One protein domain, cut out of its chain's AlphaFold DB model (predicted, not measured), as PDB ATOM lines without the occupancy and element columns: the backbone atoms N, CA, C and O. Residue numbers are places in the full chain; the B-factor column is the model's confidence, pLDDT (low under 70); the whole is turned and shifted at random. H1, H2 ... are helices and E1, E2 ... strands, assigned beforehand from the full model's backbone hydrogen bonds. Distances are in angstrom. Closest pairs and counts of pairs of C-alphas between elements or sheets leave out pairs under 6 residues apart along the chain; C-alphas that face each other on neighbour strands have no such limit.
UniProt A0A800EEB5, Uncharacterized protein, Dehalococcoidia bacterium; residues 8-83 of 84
ATOM      1  N   LEU A   8      11.483  17.660  15.145       93.56
ATOM      2  CA  LEU A   8      10.710  17.344  13.950       93.56
ATOM      3  C   LEU A   8      10.938  15.885  13.556       93.56
ATOM      4  O   LEU A   8      12.069  15.385  13.550       93.56
ATOM      5  N   VAL A   9       9.852  15.215  13.188       90.62
ATOM      6  CA  VAL A   9       9.853  13.812  12.783       90.62
ATOM      7  C   VAL A   9       8.999  13.607  11.542       90.62
ATOM      8  O   VAL A   9       7.947  14.221  11.365       90.62
ATOM      9  N   TRP A  10       9.453  12.716  10.674       88.12
ATOM     10  CA  TRP A  10       8.642  12.151   9.613       88.12
ATOM     11  C   TRP A  10       7.861  10.947  10.122       88.12
ATOM     12  O   TRP A  10       8.322  10.222  11.005       88.12
ATOM     13  N   LEU A  11       6.703  10.713   9.515       81.81
ATOM     14  CA  LEU A  11       5.893   9.528   9.760       81.81
ATOM     15  C   LEU A  11       6.302   8.429   8.783       81.81
ATOM     16  O   LEU A  11       6.255   8.632   7.563       81.81
ATOM     17  N   ALA A  12       6.711   7.285   9.324       75.56
ATOM     18  CA  ALA A  12       7.017   6.097   8.546       75.56
ATOM     19  C   ALA A  12       5.736   5.559   7.889       75.56
ATOM     20  O   ALA A  12       4.679   5.478   8.516       75.56
ATOM     21  N   SER A  13       5.827   5.192   6.612       67.44
ATOM     22  CA  SER A  13       4.741   4.546   5.878       67.44
ATOM     23  C   SER A  13       5.001   3.048   5.796       67.44
ATOM     24  O   SER A  13       6.022   2.623   5.266       67.44
ATOM     25  N   THR A  14       4.045   2.236   6.243       55.12
ATOM     26  CA  THR A  14       4.091   0.771   6.076       55.12
ATOM     27  C   THR A  14       3.763   0.314   4.656       55.12
ATOM     28  O   THR A  14       3.958  -0.849   4.319       55.12
ATOM     29  N   ILE A  15       3.248   1.211   3.810       54.75
ATOM     30  CA  ILE A  15       2.862   0.904   2.423       54.75
ATOM     31  C   ILE A  15       4.016   1.202   1.459       54.75
ATOM     32  O   ILE A  15       4.072   0.638   0.367       54.75
ATOM     33  N   ASN A  16       4.924   2.105   1.832       54.34
ATOM     34  CA  ASN A  16       6.020   2.522   0.976       54.34
ATOM     35  C   ASN A  16       7.231   2.902   1.831       54.34
ATOM     36  O   ASN A  16       7.264   3.992   2.398       54.34
ATOM     37  N   GLU A  17       8.200   1.990   1.919       52.38
ATOM     38  CA  GLU A  17       9.416   2.133   2.737       52.38
ATOM     39  C   GLU A  17      10.229   3.394   2.383       52.38
ATOM     40  O   GLU A  17      10.928   3.933   3.238       52.38
ATOM     41  N   ASP A  18      10.068   3.914   1.159       50.88
ATOM     42  CA  ASP A  18      10.788   5.083   0.639       50.88
ATOM     43  C   ASP A  18       9.995   6.405   0.719       50.88
ATOM     44  O   ASP A  18      10.484   7.448   0.275       50.88
ATOM     45  N   LEU A  19       8.757   6.407   1.240       52.81
ATOM     46  CA  LEU A  19       7.876   7.583   1.194       52.81
ATOM     47  C   LEU A  19       7.283   7.944   2.558       52.81
ATOM     48  O   LEU A  19       6.375   7.293   3.073       52.81
ATOM     49  N   TYR A  20       7.756   9.071   3.088       60.59
ATOM     50  CA  TYR A  20       7.180   9.761   4.237       60.59
ATOM     51  C   TYR A  20       5.744  10.200   3.940       60.59
ATOM     52  O   TYR A  20       5.446  10.724   2.860       60.59
ATOM     53  N   TYR A  21       4.841  10.001   4.900       61.06
ATOM     54  CA  TYR A  21       3.451  10.419   4.747       61.06
ATOM     55  C   TYR A  21       3.270  11.877   5.190       61.06
ATOM     56  O   TYR A  21       3.300  12.178   6.380       61.06
ATOM     57  N   GLY A  22       3.033  12.777   4.231       70.88
ATOM     58  CA  GLY A  22       2.640  14.163   4.510       70.88
ATOM     59  C   GLY A  22       3.767  15.071   5.033       70.88
ATOM     60  O   GLY A  22       4.944  14.766   4.843       70.88
ATOM     61  N   PRO A  23       3.429  16.244   5.609       83.81
ATOM     62  CA  PRO A  23       4.413  17.165   6.189       83.81
ATOM     63  C   PRO A  23       5.056  16.586   7.464       83.81
ATOM     64  O   PRO A  23       4.481  15.696   8.084       83.81
ATOM     65  N   PRO A  24       6.220  17.086   7.912       89.50
ATOM     66  CA  PRO A  24       6.805  16.629   9.168       89.50
ATOM     67  C   PRO A  24       5.906  17.002  10.355       89.50
ATOM     68  O   PRO A  24       5.263  18.056  10.367       89.50
ATOM     69  N   ALA A  25       5.883  16.135  11.361       92.19
ATOM     70  CA  ALA A  25       5.230  16.371  12.640       92.19
ATOM     71  C   ALA A  25       6.236  16.902  13.668       92.19
ATOM     72  O   ALA A  25       7.443  16.705  13.531       92.19
ATOM     73  N   MET A  26       5.739  17.555  14.717       95.25
ATOM     74  CA  MET A  26       6.562  18.022  15.835       95.25
ATOM     75  C   MET A  26       6.220  17.248  17.102       95.25
ATOM     76  O   MET A  26       5.046  17.154  17.455       95.25
ATOM     77  N   ILE A  27       7.228  16.753  17.817       95.75
ATOM     78  CA  ILE A  27       7.034  16.119  19.125       95.75
ATOM     79  C   ILE A  27       6.588  17.174  20.140       95.75
ATOM     80  O   ILE A  27       7.274  18.178  20.348       95.75
ATOM     81  N   VAL A  28       5.467  16.929  20.817       96.62
ATOM     82  CA  VAL A  28       4.945  17.796  21.886       96.62
ATOM     83  C   VAL A  28       4.975  17.132  23.263       96.62
ATOM     84  O   VAL A  28       5.048  17.843  24.265       96.62
ATOM     85  N   ALA A  29       5.008  15.797  23.331       95.69
ATOM     86  CA  ALA A  29       5.266  15.041  24.560       95.69
ATOM     87  C   ALA A  29       6.007  13.728  24.259       95.69
ATOM     88  O   ALA A  29       5.895  13.193  23.160       95.69
ATOM     89  N   ALA A  30       6.745  13.213  25.246       94.38
ATOM     90  CA  ALA A  30       7.429  11.920  25.200       94.38
ATOM     91  C   ALA A  30       7.267  11.220  26.557       94.38
ATOM     92  O   ALA A  30       7.548  11.833  27.594       94.38
ATOM     93  N   TYR A  31       6.769   9.984  26.561       93.69
ATOM     94  CA  TYR A  31       6.473   9.213  27.775       93.69
ATOM     95  C   TYR A  31       6.384   7.707  27.471       93.69
ATOM     96  O   TYR A  31       6.433   7.303  26.315       93.69
ATOM     97  N   GLU A  32       6.280   6.866  28.501       90.81
ATOM     98  CA  GLU A  32       6.049   5.424  28.339       90.81
ATOM     99  C   GLU A  32       4.560   5.101  28.499       90.81
ATOM    100  O   GLU A  32       3.960   5.456  29.516       90.81
ATOM    101  N   ASP A  33       3.962   4.439  27.510       89.69
ATOM    102  CA  ASP A  33       2.570   3.965  27.550       89.69
ATOM    103  C   ASP A  33       2.347   2.882  26.478       89.69
ATOM    104  O   ASP A  33       3.259   2.522  25.726       89.69
ATOM    105  N   LEU A  34       1.130   2.348  26.400       83.81
ATOM    106  CA  LEU A  34       0.685   1.539  25.271       83.81
ATOM    107  C   LEU A  34       0.454   2.436  24.042       83.81
ATOM    108  O   LEU A  34      -0.328   3.393  24.124       83.81
ATOM    109  N   PRO A  35       1.084   2.130  22.893       84.12
ATOM    110  CA  PRO A  35       0.884   2.907  21.684       84.12
ATOM    111  C   PRO A  35      -0.558   2.804  21.190       84.12
ATOM    112  O   PRO A  35      -1.212   1.762  21.298       84.12
ATOM    113  N   ARG A  36      -1.066   3.903  20.633       80.69
ATOM    114  CA  ARG A  36      -2.420   3.974  20.076       80.69
ATOM    115  C   ARG A  36      -2.395   3.899  18.554       80.69
ATOM    116  O   ARG A  36      -1.428   4.285  17.906       80.69
ATOM    117  N   ILE A  37      -3.505   3.402  18.006       64.94
ATOM    118  CA  ILE A  37      -3.797   3.359  16.568       64.94
ATOM    119  C   ILE A  37      -3.550   4.749  15.964       64.94
ATOM    120  O   ILE A  37      -4.175   5.720  16.390       64.94
ATOM    121  N   PHE A  38      -2.664   4.830  14.973       66.62
ATOM    122  CA  PHE A  38      -2.187   6.089  14.406       66.62
ATOM    123  C   PHE A  38      -2.880   6.449  13.076       66.62
ATOM    124  O   PHE A  38      -2.998   5.602  12.203       66.62
ATOM    125  N   LEU A  39      -3.345   7.693  12.898       59.16
ATOM    126  CA  LEU A  39      -3.784   8.326  11.631       59.16
ATOM    127  C   LEU A  39      -4.345   7.433  10.494       59.16
ATOM    128  O   LEU A  39      -3.614   6.771   9.765       59.16
ATOM    129  N   PHE A  40      -5.654   7.545  10.237       53.34
ATOM    130  CA  PHE A  40      -6.371   7.194   8.989       53.34
ATOM    131  C   PHE A  40      -6.117   5.826   8.314       53.34
ATOM    132  O   PHE A  40      -6.622   5.597   7.214       53.34
ATOM    133  N   ASN A  41      -5.428   4.884   8.954       57.38
ATOM    134  CA  ASN A  41      -5.322   3.505   8.481       57.38
ATOM    135  C   ASN A  41      -5.559   2.518   9.627       57.38
ATOM    136  O   ASN A  41      -4.698   1.728  10.009       57.38
ATOM    137  N   GLU A  42      -6.766   2.587  10.192       58.28
ATOM    138  CA  GLU A  42      -7.249   1.732  11.283       58.28
ATOM    139  C   GLU A  42      -6.947   0.244  11.041       58.28
ATOM    140  O   GLU A  42      -6.581  -0.470  11.969       58.28
ATOM    141  N   LYS A  43      -7.010  -0.203   9.781       59.94
ATOM    142  CA  LYS A  43      -6.707  -1.579   9.387       59.94
ATOM    143  C   LYS A  43      -5.233  -1.946   9.596       59.94
ATOM    144  O   LYS A  43      -4.971  -2.937  10.266       59.94
ATOM    145  N   ALA A  44      -4.291  -1.154   9.077       61.56
ATOM    146  CA  ALA A  44      -2.860  -1.442   9.221       61.56
ATOM    147  C   ALA A  44      -2.400  -1.370  10.684       61.56
ATOM    148  O   ALA A  44      -1.624  -2.205  11.133       61.56
ATOM    149  N   ASN A  45      -2.933  -0.417  11.452       61.56
ATOM    150  CA  ASN A  45      -2.632  -0.315  12.879       61.56
ATOM    151  C   ASN A  45      -3.158  -1.505  13.673       61.56
ATOM    152  O   ASN A  45      -2.497  -1.975  14.592       61.56
ATOM    153  N   LYS A  46      -4.366  -1.970  13.341       61.59
ATOM    154  CA  LYS A  46      -4.974  -3.113  14.013       61.59
ATOM    155  C   LYS A  46      -4.223  -4.402  13.689       61.59
ATOM    156  O   LYS A  46      -3.951  -5.175  14.595       61.59
ATOM    157  N   GLU A  47      -3.838  -4.591  12.427       63.28
ATOM    158  CA  GLU A  47      -3.014  -5.728  12.001       63.28
ATOM    159  C   GLU A  47      -1.628  -5.709  12.672       63.28
ATOM    160  O   GLU A  47      -1.173  -6.752  13.127       63.28
ATOM    161  N   TRP A  48      -0.991  -4.541  12.814       65.12
ATOM    162  CA  TRP A  48       0.299  -4.401  13.504       65.12
ATOM    163  C   TRP A  48       0.197  -4.655  15.020       65.12
ATOM    164  O   TRP A  48       0.961  -5.451  15.560       65.12
ATOM    165  N   LEU A  49      -0.796  -4.065  15.696       63.06
ATOM    166  CA  LEU A  49      -1.022  -4.273  17.134       63.06
ATOM    167  C   LEU A  49      -1.349  -5.735  17.480       63.06
ATOM    168  O   LEU A  49      -0.909  -6.227  18.516       63.06
ATOM    169  N   GLU A  50      -2.121  -6.427  16.637       63.62
ATOM    170  CA  GLU A  50      -2.491  -7.834  16.855       63.62
ATOM    171  C   GLU A  50      -1.361  -8.813  16.486       63.62
ATOM    172  O   GLU A  50      -1.293  -9.900  17.065       63.62
ATOM    173  N   ALA A  51      -0.477  -8.458  15.546       60.97
ATOM    174  CA  ALA A  51       0.597  -9.336  15.080       60.97
ATOM    175  C   ALA A  51       1.860  -9.303  15.956       60.97
ATOM    176  O   ALA A  51       2.543 -10.324  16.045       60.97
ATOM    177  N   GLU A  52       2.181  -8.166  16.582       61.53
ATOM    178  CA  GLU A  52       3.504  -7.957  17.198       61.53
ATOM    179  C   GLU A  52       3.540  -8.009  18.739       61.53
ATOM    180  O   GLU A  52       4.595  -7.773  19.317       61.53
ATOM    181  N   ASP A  53       2.438  -8.371  19.417       64.56
ATOM    182  CA  ASP A  53       2.357  -8.463  20.897       64.56
ATOM    183  C   ASP A  53       2.909  -7.205  21.599       64.56
ATOM    184  O   ASP A  53       3.761  -7.248  22.490       64.56
ATOM    185  N   ILE A  54       2.464  -6.043  21.121       67.31
ATOM    186  CA  ILE A  54       3.085  -4.764  21.459       67.31
ATOM    187  C   ILE A  54       2.773  -4.377  22.904       67.31
ATOM    188  O   ILE A  54       1.629  -4.100  23.271       67.31
ATOM    189  N   GLY A  55       3.825  -4.348  23.721       69.25
ATOM    190  CA  GLY A  55       3.782  -3.931  25.118       69.25
ATOM    191  C   GLY A  55       3.939  -2.421  25.324       69.25
ATOM    192  O   GLY A  55       3.984  -1.629  24.385       69.25
ATOM    193  N   ILE A  56       4.037  -2.023  26.594       79.19
ATOM    194  CA  ILE A  56       4.360  -0.645  26.991       79.19
ATOM    195  C   ILE A  56       5.751  -0.283  26.458       79.19
ATOM    196  O   ILE A  56       6.703  -1.045  26.641       79.19
ATOM    197  N   GLY A  57       5.869   0.889  25.838       84.12
ATOM    198  CA  GLY A  57       7.125   1.389  25.286       84.12
ATOM    199  C   GLY A  57       7.136   2.909  25.150       84.12
ATOM    200  O   GLY A  57       6.204   3.592  25.569       84.12
ATOM    201  N   GLY A  58       8.211   3.445  24.568       87.88
ATOM    202  CA  GLY A  58       8.352   4.881  24.329       87.88
ATOM    203  C   GLY A  58       7.364   5.377  23.272       87.88
ATOM    204  O   GLY A  58       7.467   5.012  22.095       87.88
ATOM    205  N   VAL A  59       6.441   6.235  23.696       91.62
ATOM    206  CA  VAL A  59       5.414   6.854  22.858       91.62
ATOM    207  C   VAL A  59       5.501   8.377  22.893       91.62
ATOM    208  O   VAL A  59       6.087   8.983  23.796       91.62
ATOM    209  N   TYR A  60       4.908   8.997  21.878       93.12
ATOM    210  CA  TYR A  60       5.036  10.423  21.633       93.12
ATOM    211  C   TYR A  60       3.698  11.031  21.240       93.12
ATOM    212  O   TYR A  60       3.002  10.502  20.374       93.12
ATOM    213  N   ASP A  61       3.377  12.180  21.824       93.69
ATOM    214  CA  ASP A  61       2.319  13.029  21.284       93.69
ATOM    215  C   ASP A  61       2.941  13.950  20.248       93.69
ATOM    216  O   ASP A  61       4.000  14.544  20.492       93.69
ATOM    217  N   ILE A  62       2.281  14.095  19.102       93.06
ATOM    218  CA  ILE A  62       2.807  14.872  17.984       93.06
ATOM    219  C   ILE A  62       1.782  15.874  17.461       93.06
ATOM    220  O   ILE A  62       0.596  15.569  17.335       93.06
ATOM    221  N   LEU A  63       2.248  17.074  17.116       93.31
ATOM    222  CA  LEU A  63       1.478  18.044  16.346       93.31
ATOM    223  C   LEU A  63       1.637  17.725  14.858       93.31
ATOM    224  O   LEU A  63       2.724  17.888  14.299       93.31
ATOM    225  N   TYR A  64       0.552  17.307  14.216       89.31
ATOM    226  CA  TYR A  64       0.525  16.926  12.806       89.31
ATOM    227  C   TYR A  64      -0.757  17.434  12.135       89.31
ATOM    228  O   TYR A  64      -1.852  17.295  12.673       89.31
ATOM    229  N   ASN A  65      -0.632  18.072  10.965       86.06
ATOM    230  CA  ASN A  65      -1.756  18.661  10.214       86.06
ATOM    231  C   ASN A  65      -2.708  19.549  11.050       86.06
ATOM    232  O   ASN A  65      -3.905  19.624  10.786       86.06
ATOM    233  N   GLY A  66      -2.172  20.250  12.056       86.44
ATOM    234  CA  GLY A  66      -2.945  21.134  12.936       86.44
ATOM    235  C   GLY A  66      -3.720  20.425  14.055       86.44
ATOM    236  O   GLY A  66      -4.426  21.103  14.800       86.44
ATOM    237  N   GLY A  67      -3.581  19.103  14.196       89.44
ATOM    238  CA  GLY A  67      -4.124  18.302  15.296       89.44
ATOM    239  C   GLY A  67      -3.026  17.675  16.159       89.44
ATOM    240  O   GLY A  67      -1.864  17.633  15.757       89.44
ATOM    241  N   ILE A  68      -3.402  17.208  17.352       90.69
ATOM    242  CA  ILE A  68      -2.520  16.420  18.219       90.69
ATOM    243  C   ILE A  68      -2.899  14.951  18.078       90.69
ATOM    244  O   ILE A  68      -4.028  14.573  18.392       90.69
ATOM    245  N   GLU A  69      -1.938  14.145  17.651       89.75
ATOM    246  CA  GLU A  69      -2.011  12.687  17.714       89.75
ATOM    247  C   GLU A  69      -1.342  12.226  19.008       89.75
ATOM    248  O   GLU A  69      -0.293  12.754  19.379       89.75
ATOM    249  N   ILE A  70      -1.964  11.275  19.707       90.75
ATOM    250  CA  ILE A  70      -1.592  10.894  21.077       90.75
ATOM    251  C   ILE A  70      -1.004   9.485  21.101       90.75
ATOM    252  O   ILE A  70      -1.556   8.586  20.463       90.75
ATOM    253  N   ALA A  71       0.035   9.279  21.913       89.94
ATOM    254  CA  ALA A  71       0.667   7.979  22.154       89.94
ATOM    255  C   ALA A  71       1.126   7.262  20.866       89.94
ATOM    256  O   ALA A  71       0.905   6.061  20.688       89.94
ATOM    257  N   VAL A  72       1.759   7.995  19.952       87.94
ATOM    258  CA  VAL A  72       2.329   7.445  18.718       87.94
ATOM    259  C   VAL A  72       3.581   6.641  19.053       87.94
ATOM    260  O   VAL A  72       4.469   7.144  19.742       87.94
ATOM    261  N   SER A  73       3.677   5.403  18.567       87.00
ATOM    262  CA  SER A  73       4.878   4.582  18.766       87.00
ATOM    263  C   SER A  73       6.092   5.217  18.085       87.00
ATOM    264  O   SER A  73       6.025   5.625  16.924       87.00
ATOM    265  N   GLY A  74       7.229   5.247  18.787       85.81
ATOM    266  CA  GLY A  74       8.493   5.736  18.232       85.81
ATOM    267  C   GLY A  74       8.982   4.977  16.997       85.81
ATOM    268  O   GLY A  74       9.762   5.529  16.227       85.81
ATOM    269  N   GLU A  75       8.518   3.748  16.773       81.88
ATOM    270  CA  GLU A  75       8.874   2.948  15.590       81.88
ATOM    271  C   GLU A  75       8.278   3.512  14.297       81.88
ATOM    272  O   GLU A  75       8.812   3.302  13.210       81.88
ATOM    273  N   TRP A  76       7.208   4.296  14.426       81.94
ATOM    274  CA  TRP A  76       6.550   4.976  13.316       81.94
ATOM    275  C   TRP A  76       7.144   6.357  13.041       81.94
ATOM    276  O   TRP A  76       6.685   7.060  12.141       81.94
ATOM    277  N   LEU A  77       8.151   6.765  13.813       85.38
ATOM    278  CA  LEU A  77       8.757   8.084  13.732       85.38
ATOM    279  C   LEU A  77      10.182   7.976  13.193       85.38
ATOM    280  O   LEU A  77      11.003   7.180  13.650       85.38
ATOM    281  N   VAL A  78      10.501   8.835  12.233       87.06
ATOM    282  CA  VAL A  78      11.840   8.956  11.654       87.06
ATOM    283  C   VAL A  78      12.340  10.371  11.900       87.06
ATOM    284  O   VAL A  78      11.623  11.338  11.680       87.06
ATOM    285  N   SER A  79      13.581  10.520  12.359       87.94
ATOM    286  CA  SER A  79      14.175  11.846  12.576       87.94
ATOM    287  C   SER A  79      14.204  12.654  11.277       87.94
ATOM    288  O   SER A  79      14.622  12.135  10.240       87.94
ATOM    289  N   PHE A  80      13.790  13.921  11.349       85.88
ATOM    290  CA  PHE A  80      13.759  14.822  10.199       85.88
ATOM    291  C   PHE A  80      15.133  14.982   9.527       85.88
ATOM    292  O   PHE A  80      15.236  14.860   8.308       85.88
ATOM    293  N   ASP A  81      16.190  15.142  10.328       80.69
ATOM    294  CA  ASP A  81      17.562  15.402   9.862       80.69
ATOM    295  C   ASP A  81      18.218  14.210   9.151       80.69
ATOM    296  O   ASP A  81      19.254  14.358   8.510       80.69
ATOM    297  N   LYS A  82      17.657  13.000   9.265       63.66
ATOM    298  CA  LYS A  82      18.211  11.809   8.596       63.66
ATOM    299  C   LYS A  82      17.897  11.748   7.099       63.66
ATOM    300  O   LYS A  82      18.371  10.836   6.427       63.66
ATOM    301  N   VAL A  83      17.078  12.671   6.605       56.16
ATOM    302  CA  VAL A  83      16.497  12.642   5.255       56.16
ATOM    303  C   VAL A  83      16.990  13.812   4.390       56.16
ATOM    304  O   VAL A  83      16.811  13.802   3.174       56.16
TER     305      VAL A  83
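Overview. This is residues 8 to 83 of the 84 residues of an uncharacterized protein of Dehalococcoidia bacterium (UniProt A0A800EEB5). A single antiparallel sheet of five strands curls like part of a barrel, left open between its edge strands E4 and E5, and one helix, H1, lies off beyond the sheet, joined to E2 and E3 by its links. The long strands E2, E3 and E4 run side by side, while the short E1 and E5 continue the curl from the beginning of E2, which bends sharply. The printed part has 76 residues, with one named helix and five named strands in the order E1, E2, H1, E3, E4, E5; the sheet's order is E4, E3, E2, E1, E5, and the class is mixed, helices and strands. The whole is compact, with a radius of gyration of the C-alphas of 11.8 A, and rounded, spanning 30 by 27 by 22 A.

Arrangement. The sheet is strongly twisted. Its inner strands E3, residues 57 to 64, and E2, residues 25 to 33, are antiparallel at 153 degrees, with N 59 and O 31 at 2.8 A and N 28 and O 61 at 2.8 A, within hydrogen-bond range. E4, residues 67 to 73, is an edge strand and forms a hairpin with E3 at 160 degrees, with N 72 and O 60 at 2.8 A. E2 bends by 71 degrees at residue 28. Its pairing is staggered: residues 25 to 26 pair with E1, residues 8 to 11, and residues 26 to 33 with E3. E1 and E2 form a hairpin, with N 25 and O 9 at 2.8 A. The other edge strand, E5, residues 77 to 79, is antiparallel to E1 at 136 degrees, with N 10 and O 78 at 2.8 A. E4 and E5 meet only through their link. H1, residues 42 to 51, is not on the sheet and is apart from E1, E4 and E5; every O i to N i+4 pair inside it is within hydrogen-bond range.

Along the chain. E3 is 21.0 A long from first to last C-alpha, E2 19.6 A, E4 16.8 A, H1 14.1 A, E1 10.1 A and E5 6.7 A. E1 begins at C-alpha 8, (10.710, 17.344, 13.950). H1 begins at C-alpha 42, (-7.249, 1.732, 11.283). E5 ends at C-alpha 79, (14.175, 11.846, 12.576).

Size, cuts and confidence. The two C-alphas farthest apart, those of Glu 50 and Asp 81, are 31.5 A apart. The printed part has no cut. The link from E1 to E2, residues 12 to 24, is long. The mean pLDDT of the printed part is 77.1; residues 13 to 21, 37 to 55 and 82 to 83 are under 70, and H1 has a mean of 62.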